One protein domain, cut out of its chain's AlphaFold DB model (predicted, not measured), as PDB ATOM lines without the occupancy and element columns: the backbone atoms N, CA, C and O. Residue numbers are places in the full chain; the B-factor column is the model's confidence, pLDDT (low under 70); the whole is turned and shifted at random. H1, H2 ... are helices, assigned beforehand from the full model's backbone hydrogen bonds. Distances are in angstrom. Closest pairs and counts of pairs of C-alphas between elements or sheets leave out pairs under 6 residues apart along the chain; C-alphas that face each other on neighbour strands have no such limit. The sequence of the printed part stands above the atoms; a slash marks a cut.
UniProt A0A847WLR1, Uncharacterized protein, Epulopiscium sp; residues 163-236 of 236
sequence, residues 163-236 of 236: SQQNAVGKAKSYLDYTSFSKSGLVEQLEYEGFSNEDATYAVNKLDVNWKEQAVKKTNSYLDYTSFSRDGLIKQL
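What this domain is: This is residues 163 to 236 of the 236 residues of an uncharacterized protein of Epulopiscium sp (UniProt A0A847WLR1). Three helices, H1, H2 and H3, pack together at steep angles with their centres in a triangle, and H4 and H5 make a loose second part beyond them, H4 reaching away from the cluster and H5, after a tight turn, standing about perpendicular to H4 and near it without clearly touching. The second part gives the model its length: the C-alphas span 41 by 18 by 17 A. The printed part has 74 residues with five named helices, H1 to H5 in chain order, and no named strand, so the class is all helix. It is only just compact, close to loose, with a radius of gyration of the C-alphas of 13.3 A.

How they stand to each other: Start at H1, residues 163 to 177, which touches H3, residues 196 to 205, the same way at a steep tilt of 60 degrees; their closest C-alphas, Val 168 and Ala 202, are 4.3 A apart. H1 also touches H2, residues 182 to 191, closest at the C-alphas of Ala 167 and Leu 189, 6.9 A. H2 and H3 form a helical hairpin, opposite ways at 42 degrees, with the C-alphas of Val 186 and Ala 199 closest at 5.2 A. Further out, H4, residues 210 to 224, is close to H2 but not clearly touching, closest at the C-alphas of Lys 182 and Trp 210, 6.7 A, and is only just apart from H1, at 8.5 A. H5, residues 229 to 235, is close to H4 but not clearly touching, about perpendicular at 77 degrees; the C-alphas of Thr 218 and Leu 232 are closest, at 7.4 A. In all five helices every O i to N i+4 pair is within hydrogen-bond range.

Where its parts are: Find C-alpha 163 at (218.929, 153.107, 253.381); from there H1 runs 21.2 A to C-alpha 177. H2 covers 14.6 A and H3 14.0 A. H4 runs 21.5 A from C-alpha 210 at (197.494, 159.918, 259.038), and H5 runs 10.2 A to C-alpha 235 at (199.834, 170.127, 271.188).

The domain as a whole: The two C-alphas farthest apart, Ser 163 and Ser 228, are 40.9 A apart. The printed part has no cut, and its four links between helices are tight. The mean pLDDT of the printed part is 93.1, and no printed residue is under 70.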
ATOM      1  N   SER A 163     219.282 152.110 252.363       94.62
ATOM      2  CA  SER A 163     218.929 153.107 253.381       94.62
ATOM      3  C   SER A 163     217.419 153.359 253.420       94.62
ATOM      4  O   SER A 163     216.812 153.317 254.490       94.62
ATOM      5  N   GLN A 164     216.792 153.514 252.252       96.94
ATOM      6  CA  GLN A 164     215.344 153.696 252.121       96.94
ATOM      7  C   GLN A 164     214.564 152.481 252.626       96.94
ATOM      8  O   GLN A 164     213.634 152.647 253.415       96.94
ATOM      9  N   GLN A 165     214.993 151.268 252.271       96.88
ATOM     10  CA  GLN A 165     214.363 150.030 252.748       96.88
ATOM     11  C   GLN A 165     214.419 149.920 254.277       96.88
ATOM     12  O   GLN A 165     213.421 149.597 254.930       96.88
ATOM     13  N   ASN A 166     215.576 150.240 254.864       96.81
ATOM     14  CA  ASN A 166     215.760 150.251 256.313       96.81
ATOM     15  C   ASN A 166     214.883 151.316 256.988       96.81
ATOM     16  O   ASN A 166     214.232 151.024 257.995       96.81
ATOM     17  N   ALA A 167     214.806 152.519 256.414       98.00
ATOM     18  CA  ALA A 167     213.953 153.596 256.907       98.00
ATOM     19  C   ALA A 167     212.466 153.204 256.863       98.00
ATOM     20  O   ALA A 167     211.745 153.433 257.834       98.00
ATOM     21  N   VAL A 168     212.004 152.542 255.793       97.88
ATOM     22  CA  VAL A 168     210.629 152.016 255.671       97.88
ATOM     23  C   VAL A 168     210.339 150.988 256.764       97.88
ATOM     24  O   VAL A 168     209.315 151.083 257.450       97.88
ATOM     25  N   GLY A 169     211.239 150.020 256.955       97.19
ATOM     26  CA  GLY A 169     211.096 149.001 257.997       97.19
ATOM     27  C   GLY A 169     210.990 149.623 259.388       97.19
ATOM     28  O   GLY A 169     210.109 149.269 260.176       97.19
ATOM     29  N   LYS A 170     211.830 150.621 259.659       97.81
ATOM     30  CA  LYS A 170     211.868 151.315 260.942       97.81
ATOM     31  C   LYS A 170     210.644 152.196 261.184       97.81
ATOM     32  O   LYS A 170     210.062 152.151 262.270       97.81
ATOM     33  N   ALA A 171     210.202 152.927 260.163       97.81
ATOM     34  CA  ALA A 171     208.979 153.722 260.190       97.81
ATOM     35  C   ALA A 171     207.757 152.855 260.532       97.81
ATOM     36  O   ALA A 171     206.932 153.240 261.364       97.81
ATOM     37  N   LYS A 172     207.678 151.650 259.956       96.81
ATOM     38  CA  LYS A 172     206.629 150.676 260.273       96.81
ATOM     39  C   LYS A 172     206.695 150.223 261.734       96.81
ATOM     40  O   LYS A 172     205.688 150.304 262.429       96.81
ATOM     41  N   SER A 173     207.876 149.838 262.225       97.00
ATOM     42  CA  SER A 173     208.052 149.447 263.632       97.00
ATOM     43  C   SER A 173     207.633 150.545 264.612       97.00
ATOM     44  O   SER A 173     207.052 150.253 265.655       97.00
ATOM     45  N   TYR A 174     207.891 151.814 264.282       96.06
ATOM     46  CA  TYR A 174     207.442 152.935 265.104       96.06
ATOM     47  C   TYR A 174     205.925 153.054 265.155       96.06
ATOM     48  O   TYR A 174     205.377 153.193 266.247       96.06
ATOM     49  N   LEU A 175     205.259 152.975 264.002       94.94
ATOM     50  CA  LEU A 175     203.802 153.063 263.915       94.94
ATOM     51  C   LEU A 175     203.084 151.876 264.575       94.94
ATOM     52  O   LEU A 175     201.947 152.042 265.022       94.94
ATOM     53  N   ASP A 176     203.742 150.719 264.665       94.25
ATOM     54  CA  ASP A 176     203.244 149.549 265.396       94.25
ATOM     55  C   ASP A 176     203.340 149.739 266.923       94.25
ATOM     56  O   ASP A 176     202.491 149.247 267.667       94.25
ATOM     57  N   TYR A 177     204.354 150.468 267.406       90.56
ATOM     58  CA  TYR A 177     204.580 150.696 268.837       90.56
ATOM     59  C   TYR A 177     203.846 151.930 269.382       90.56
ATOM     60  O   TYR A 177     203.340 151.915 270.507       90.56
ATOM     61  N   THR A 178     203.798 153.027 268.624       90.38
ATOM     62  CA  THR A 178     203.182 154.282 269.070       90.38
ATOM     63  C   THR A 178     202.687 155.140 267.907       90.38
ATOM     64  O   THR A 178     203.137 155.034 266.770       90.38
ATOM     65  N   SER A 179     201.741 156.036 268.192       92.62
ATOM     66  CA  SER A 179     201.203 156.950 267.185       92.62
ATOM     67  C   SER A 179     202.105 158.164 266.978       92.62
ATOM     68  O   SER A 179     202.461 158.874 267.931       92.62
ATOM     69  N   PHE A 180     202.389 158.439 265.706       92.88
ATOM     70  CA  PHE A 180     203.163 159.585 265.239       92.88
ATOM     71  C   PHE A 180     202.351 160.466 264.287       92.88
ATOM     72  O   PHE A 180     201.488 159.990 263.546       92.88
ATOM     73  N   SER A 181     202.666 161.763 264.280       91.81
ATOM     74  CA  SER A 181     202.328 162.631 263.152       91.81
ATOM     75  C   SER A 181     203.266 162.330 261.981       91.81
ATOM     76  O   SER A 181     204.366 161.811 262.170       91.81
ATOM     77  N   LYS A 182     202.845 162.670 260.758       93.12
ATOM     78  CA  LYS A 182     203.665 162.443 259.562       93.12
ATOM     79  C   LYS A 182     205.033 163.128 259.675       93.12
ATOM     80  O   LYS A 182     206.049 162.492 259.436       93.12
ATOM     81  N   SER A 183     205.052 164.401 260.080       93.31
ATOM     82  CA  SER A 183     206.290 165.161 260.297       93.31
ATOM     83  C   SER A 183     207.104 164.616 261.468       93.31
ATOM     84  O   SER A 183     208.305 164.431 261.327       93.31
ATOM     85  N   GLY A 184     206.456 164.272 262.585       93.88
ATOM     86  CA  GLY A 184     207.150 163.726 263.750       93.88
ATOM     87  C   GLY A 184     207.815 162.377 263.476       93.88
ATOM     88  O   GLY A 184     208.865 162.092 264.038       93.88
ATOM     89  N   LEU A 185     207.243 161.548 262.594       96.62
ATOM     90  CA  LEU A 185     207.883 160.298 262.182       96.62
ATOM     91  C   LEU A 185     209.113 160.546 261.299       96.62
ATOM     92  O   LEU A 185     210.099 159.833 261.442       96.62
ATOM     93  N   VAL A 186     209.082 161.561 260.426       97.62
ATOM     94  CA  VAL A 186     210.266 161.967 259.647       97.62
ATOM     95  C   VAL A 186     211.378 162.438 260.586       97.62
ATOM     96  O   VAL A 186     212.483 161.913 260.518       97.62
ATOM     97  N   GLU A 187     211.068 163.340 261.521       97.31
ATOM     98  CA  GLU A 187     212.027 163.837 262.521       97.31
ATOM     99  C   GLU A 187     212.609 162.702 263.382       97.31
ATOM    100  O   GLU A 187     213.799 162.694 263.696       97.31
ATOM    101  N   GLN A 188     211.789 161.708 263.738       97.62
ATOM    102  CA  GLN A 188     212.246 160.546 264.500       97.62
ATOM    103  C   GLN A 188     213.262 159.705 263.715       97.62
ATOM    104  O   GLN A 188     214.245 159.248 264.294       97.62
ATOM    105  N   LEU A 189     213.046 159.498 262.415       98.00
ATOM    106  CA  LEU A 189     213.977 158.755 261.561       98.00
ATOM    107  C   LEU A 189     215.275 159.544 261.326       98.00
ATOM    108  O   LEU A 189     216.357 158.964 261.352       98.00
ATOM    109  N   GLU A 190     215.199 160.866 261.176       98.06
ATOM    110  CA  GLU A 190     216.396 161.718 261.107       98.06
ATOM    111  C   GLU A 190     217.230 161.642 262.386       98.06
ATOM    112  O   GLU A 190     218.456 161.532 262.332       98.06
ATOM    113  N   TYR A 191     216.572 161.649 263.547       97.19
ATOM    114  CA  TYR A 191     217.242 161.478 264.834       97.19
ATOM    115  C   TYR A 191     217.966 160.123 264.942       97.19
ATOM    116  O   TYR A 191     219.001 160.022 265.600       97.19
ATOM    117  N   GLU A 192     217.462 159.088 264.269       95.31
ATOM    118  CA  GLU A 192     218.111 157.775 264.173       95.31
ATOM    119  C   GLU A 192     219.241 157.701 263.140       95.31
ATOM    120  O   GLU A 192     219.924 156.678 263.055       95.31
ATOM    121  N   GLY A 193     219.481 158.784 262.400       96.75
ATOM    122  CA  GLY A 193     220.594 158.909 261.466       96.75
ATOM    123  C   GLY A 193     220.237 158.648 260.005       96.75
ATOM    124  O   GLY A 193     221.145 158.599 259.176       96.75
ATOM    125  N   PHE A 194     218.953 158.505 259.661       97.62
ATOM    126  CA  PHE A 194     218.533 158.507 258.260       97.62
ATOM    127  C   PHE A 194     218.643 159.918 257.668       97.62
ATOM    128  O   PHE A 194     218.459 160.920 258.360       97.62
ATOM    129  N   SER A 195     218.927 160.007 256.368       98.00
ATOM    130  CA  SER A 195     218.856 161.288 255.661       98.00
ATOM    131  C   SER A 195     217.407 161.797 255.629       98.00
ATOM    132  O   SER A 195     216.464 161.002 255.650       98.00
ATOM    133  N   ASN A 196     217.211 163.118 255.537       97.69
ATOM    134  CA  ASN A 196     215.872 163.703 255.373       97.69
ATOM    135  C   ASN A 196     215.136 163.100 254.162       97.69
ATOM    136  O   ASN A 196     213.930 162.857 254.216       97.69
ATOM    137  N   GLU A 197     215.877 162.829 253.087       97.00
ATOM    138  CA  GLU A 197     215.374 162.249 251.844       97.00
ATOM    139  C   GLU A 197     214.866 160.820 252.065       97.00
ATOM    140  O   GLU A 197     213.723 160.521 251.713       97.00
ATOM    141  N   ASP A 198     215.650 159.965 252.729       97.31
ATOM    142  CA  ASP A 198     215.265 158.577 253.017       97.31
ATOM    143  C   ASP A 198     214.135 158.496 254.050       97.31
ATOM    144  O   ASP A 198     213.204 157.704 253.893       97.31
ATOM    145  N   ALA A 199     214.167 159.347 255.079       97.94
ATOM    146  CA  ALA A 199     213.110 159.448 256.083       97.94
ATOM    147  C   ALA A 199     211.783 159.897 255.451       97.94
ATOM    148  O   ALA A 199     210.727 159.299 255.684       97.94
ATOM    149  N   THR A 200     211.831 160.920 254.595       97.56
ATOM    150  CA  THR A 200     210.656 161.412 253.866       97.56
ATOM    151  C   THR A 200     210.145 160.371 252.876       97.56
ATOM    152  O   THR A 200     208.931 160.162 252.783       97.56
ATOM    153  N   TYR A 201     211.046 159.688 252.164       96.38
ATOM    154  CA  TYR A 201     210.696 158.576 251.282       96.38
ATOM    155  C   TYR A 201     209.963 157.480 252.058       96.38
ATOM    156  O   TYR A 201     208.850 157.109 251.682       96.38
ATOM    157  N   ALA A 202     210.522 157.027 253.182       96.94
ATOM    158  CA  ALA A 202     209.950 155.964 253.996       96.94
ATOM    159  C   ALA A 202     208.530 156.284 254.469       96.94
ATOM    160  O   ALA A 202     207.609 155.488 254.286       96.94
ATOM    161  N   VAL A 203     208.326 157.480 255.020       97.19
ATOM    162  CA  VAL A 203     207.016 157.919 255.513       97.19
ATOM    163  C   VAL A 203     205.998 158.075 254.376       97.19
ATOM    164  O   VAL A 203     204.814 157.809 254.575       97.19
ATOM    165  N   ASN A 204     206.427 158.482 253.180       96.12
ATOM    166  CA  ASN A 204     205.547 158.599 252.012       96.12
ATOM    167  C   ASN A 204     205.231 157.255 251.347       96.12
ATOM    168  O   ASN A 204     204.176 157.124 250.730       96.12
ATOM    169  N   LYS A 205     206.133 156.275 251.458       95.50
ATOM    170  CA  LYS A 205     205.972 154.931 250.895       95.50
ATOM    171  C   LYS A 205     204.921 154.112 251.643       95.50
ATOM    172  O   LYS A 205     204.274 153.255 251.045       95.50
ATOM    173  N   LEU A 206     204.768 154.351 252.945       94.12
ATOM    174  CA  LEU A 206     203.816 153.630 253.783       94.12
ATOM    175  C   LEU A 206     202.369 154.080 253.520       94.12
ATOM    176  O   LEU A 206     202.050 155.268 253.579       94.12
ATOM    177  N   ASP A 207     201.471 153.113 253.322       94.31
ATOM    178  CA  ASP A 207     200.026 153.354 253.240       94.31
ATOM    179  C   ASP A 207     199.428 153.514 254.646       94.31
ATOM    180  O   ASP A 207     198.937 152.572 255.269       94.31
ATOM    181  N   VAL A 208     199.565 154.720 255.199       93.62
ATOM    182  CA  VAL A 208     199.155 155.047 256.570       93.62
ATOM    183  C   VAL A 208     198.054 156.092 256.547       93.62
ATOM    184  O   VAL A 208     198.204 157.188 256.005       93.62
ATOM    185  N   ASN A 209     196.953 155.801 257.239       93.62
ATOM    186  CA  ASN A 209     195.910 156.786 257.478       93.62
ATOM    187  C   ASN A 209     196.354 157.784 258.560       93.62
ATOM    188  O   ASN A 209     196.106 157.606 259.755       93.62
ATOM    189  N   TRP A 210     196.992 158.874 258.138       91.81
ATOM    190  CA  TRP A 210     197.494 159.918 259.038       91.81
ATOM    191  C   TRP A 210     196.402 160.578 259.885       91.81
ATOM    192  O   TRP A 210     196.661 160.992 261.014       91.81
ATOM    193  N   LYS A 211     195.162 160.635 259.381       90.19
ATOM    194  CA  LYS A 211     194.024 161.138 260.159       90.19
ATOM    195  C   LYS A 211     193.693 160.192 261.311       90.19
ATOM    196  O   LYS A 211     193.428 160.652 262.416       90.19
ATOM    197  N   GLU A 212     193.736 158.886 261.070       91.94
ATOM    198  CA  GLU A 212     193.552 157.883 262.120       91.94
ATOM    199  C   GLU A 212     194.690 157.931 263.147       91.94
ATOM    200  O   GLU A 212     194.426 157.906 264.348       91.94
ATOM    201  N   GLN A 213     195.941 158.088 262.703       91.69
ATOM    202  CA  GLN A 213     197.089 158.256 263.604       91.69
ATOM    203  C   GLN A 213     196.945 159.494 264.501       91.69
ATOM    204  O   GLN A 213     197.170 159.413 265.710       91.69
ATOM    205  N   ALA A 214     196.480 160.618 263.949       87.94
ATOM    206  CA  ALA A 214     196.199 161.822 264.729       87.94
ATOM    207  C   ALA A 214     195.089 161.599 265.773       87.94
ATOM    208  O   ALA A 214     195.202 162.078 266.904       87.94
ATOM    209  N   VAL A 215     194.040 160.836 265.436       88.69
ATOM    210  CA  VAL A 215     192.977 160.465 266.388       88.69
ATOM    211  C   VAL A 215     193.523 159.565 267.498       88.69
ATOM    212  O   VAL A 215     193.238 159.814 268.668       88.69
ATOM    213  N   LYS A 216     194.353 158.568 267.173       89.75
ATOM    214  CA  LYS A 216     195.000 157.709 268.179       89.75
ATOM    215  C   LYS A 216     195.870 158.526 269.137       89.75
ATOM    216  O   LYS A 216     195.743 158.381 270.352       89.75
ATOM    217  N   LYS A 217     196.681 159.450 268.610       87.31
ATOM    218  CA  LYS A 217     197.510 160.350 269.425       87.31
ATOM    219  C   LYS A 217     196.670 161.272 270.308       87.31
ATOM    220  O   LYS A 217     196.983 161.459 271.480       87.31
ATOM    221  N   THR A 218     195.585 161.802 269.753       87.56
ATOM    222  CA  THR A 218     194.612 162.624 270.478       87.56
ATOM    223  C   THR A 218     194.020 161.874 271.664       87.56
ATOM    224  O   THR A 218     194.047 162.386 272.781       87.56
ATOM    225  N   ASN A 219     193.508 160.663 271.432       88.38
ATOM    226  CA  ASN A 219     192.916 159.846 272.488       88.38
ATOM    227  C   ASN A 219     193.948 159.531 273.567       88.38
ATOM    228  O   ASN A 219     193.667 159.742 274.738       88.38
ATOM    229  N   SER A 220     195.174 159.173 273.172       86.62
ATOM    230  CA  SER A 220     196.265 158.958 274.123       86.62
ATOM    231  C   SER A 220     196.510 160.187 275.006       86.62
ATOM    232  O   SER A 220     196.589 160.047 276.221       86.62
ATOM    233  N   TYR A 221     196.560 161.406 274.453       86.81
ATOM    234  CA  TYR A 221     196.703 162.612 275.281       86.81
ATOM    235  C   TYR A 221     195.518 162.845 276.219       86.81
ATOM    236  O   TYR A 221     195.727 163.218 277.375       86.81
ATOM    237  N   LEU A 222     194.296 162.619 275.734       88.94
ATOM    238  CA  LEU A 222     193.077 162.788 276.523       88.94
ATOM    239  C   LEU A 222     192.946 161.751 277.647       88.94
ATOM    240  O   LEU A 222     192.393 162.082 278.693       88.94
ATOM    241  N   ASP A 223     193.494 160.547 277.469       89.25
ATOM    242  CA  ASP A 223     193.524 159.504 278.500       89.25
ATOM    243  C   ASP A 223     194.413 159.902 279.690       89.25
ATOM    244  O   ASP A 223     194.111 159.573 280.838       89.25
ATOM    245  N   TYR A 224     195.495 160.648 279.438       86.75
ATOM    246  CA  TYR A 224     196.406 161.109 280.489       86.75
ATOM    247  C   TYR A 224     196.006 162.454 281.101       86.75
ATOM    248  O   TYR A 224     196.317 162.712 282.267       86.75
ATOM    249  N   THR A 225     195.389 163.366 280.344       88.50
ATOM    250  CA  THR A 225     195.058 164.717 280.826       88.50
ATOM    251  C   THR A 225     193.901 165.334 280.040       88.50
ATOM    252  O   THR A 225     193.845 165.266 278.818       88.50
ATOM    253  N   SER A 226     192.998 166.030 280.735       91.00
ATOM    254  CA  SER A 226     191.919 166.785 280.092       91.00
ATOM    255  C   SER A 226     192.452 168.038 279.387       91.00
ATOM    256  O   SER A 226     192.984 168.940 280.035       91.00
ATOM    257  N   PHE A 227     192.239 168.140 278.076       89.94
ATOM    258  CA  PHE A 227     192.546 169.334 277.280       89.94
ATOM    259  C   PHE A 227     191.268 170.041 276.814       89.94
ATOM    260  O   PHE A 227     190.244 169.408 276.559       89.94
ATOM    261  N   SER A 228     191.330 171.364 276.637       91.38
ATOM    262  CA  SER A 228     190.357 172.048 275.779       91.38
ATOM    263  C   SER A 228     190.628 171.686 274.317       91.38
ATOM    264  O   SER A 228     191.762 171.367 273.957       91.38
ATOM    265  N   ARG A 229     189.615 171.782 273.448       86.75
ATOM    266  CA  ARG A 229     189.784 171.527 272.006       86.75
ATOM    267  C   ARG A 229     190.934 172.351 271.412       86.75
ATOM    268  O   ARG A 229     191.772 171.806 270.706       86.75
ATOM    269  N   ASP A 230     190.999 173.637 271.748       90.88
ATOM    270  CA  ASP A 230     192.047 174.534 271.248       90.88
ATOM    271  C   ASP A 230     193.425 174.216 271.840       90.88
ATOM    272  O   ASP A 230     194.440 174.383 271.168       90.88
ATOM    273  N   GLY A 231     193.478 173.756 273.095       88.06
ATOM    274  CA  GLY A 231     194.722 173.322 273.732       88.06
ATOM    275  C   GLY A 231     195.280 172.054 273.090       88.06
ATOM    276  O   GLY A 231     196.472 171.977 272.823       88.06
ATOM    277  N   LEU A 232     194.404 171.102 272.774       85.69
ATOM    278  CA  LEU A 232     194.764 169.855 272.110       85.69
ATOM    279  C   LEU A 232     195.273 170.089 270.681       85.69
ATOM    280  O   LEU A 232     196.278 169.508 270.293       85.69
ATOM    281  N   ILE A 233     194.634 170.987 269.920       85.44
ATOM    282  CA  ILE A 233     195.085 171.355 268.566       85.44
ATOM    283  C   ILE A 233     196.490 171.973 268.583       85.44
ATOM    284  O   ILE A 233     197.241 171.777 267.639       85.44
ATOM    285  N   LYS A 234     196.859 172.712 269.635       85.81
ATOM    286  CA  LYS A 234     198.204 173.300 269.761       85.81
ATOM    287  C   LYS A 234     199.289 172.286 270.127       85.81
ATOM    288  O   LYS A 234     200.462 172.609 269.981       85.81
ATOM    289  N   GLN A 235     198.906 171.135 270.675       83.25
ATOM    290  CA  GLN A 235     199.834 170.127 271.188       83.25
ATOM    291  C   GLN A 235     200.195 169.056 270.145       83.25
ATOM    292  O   GLN A 235     201.224 168.398 270.294       83.25
ATOM    293  N   LEU A 236     199.329 168.856 269.146       79.94
ATOM    294  CA  LEU A 236     199.475 167.889 268.052       79.94
ATOM    295  C   LEU A 236     200.226 168.491 266.862       79.94
ATOM    296  O   LEU A 236     200.927 167.703 266.189       79.94
TER     297      LEU A 236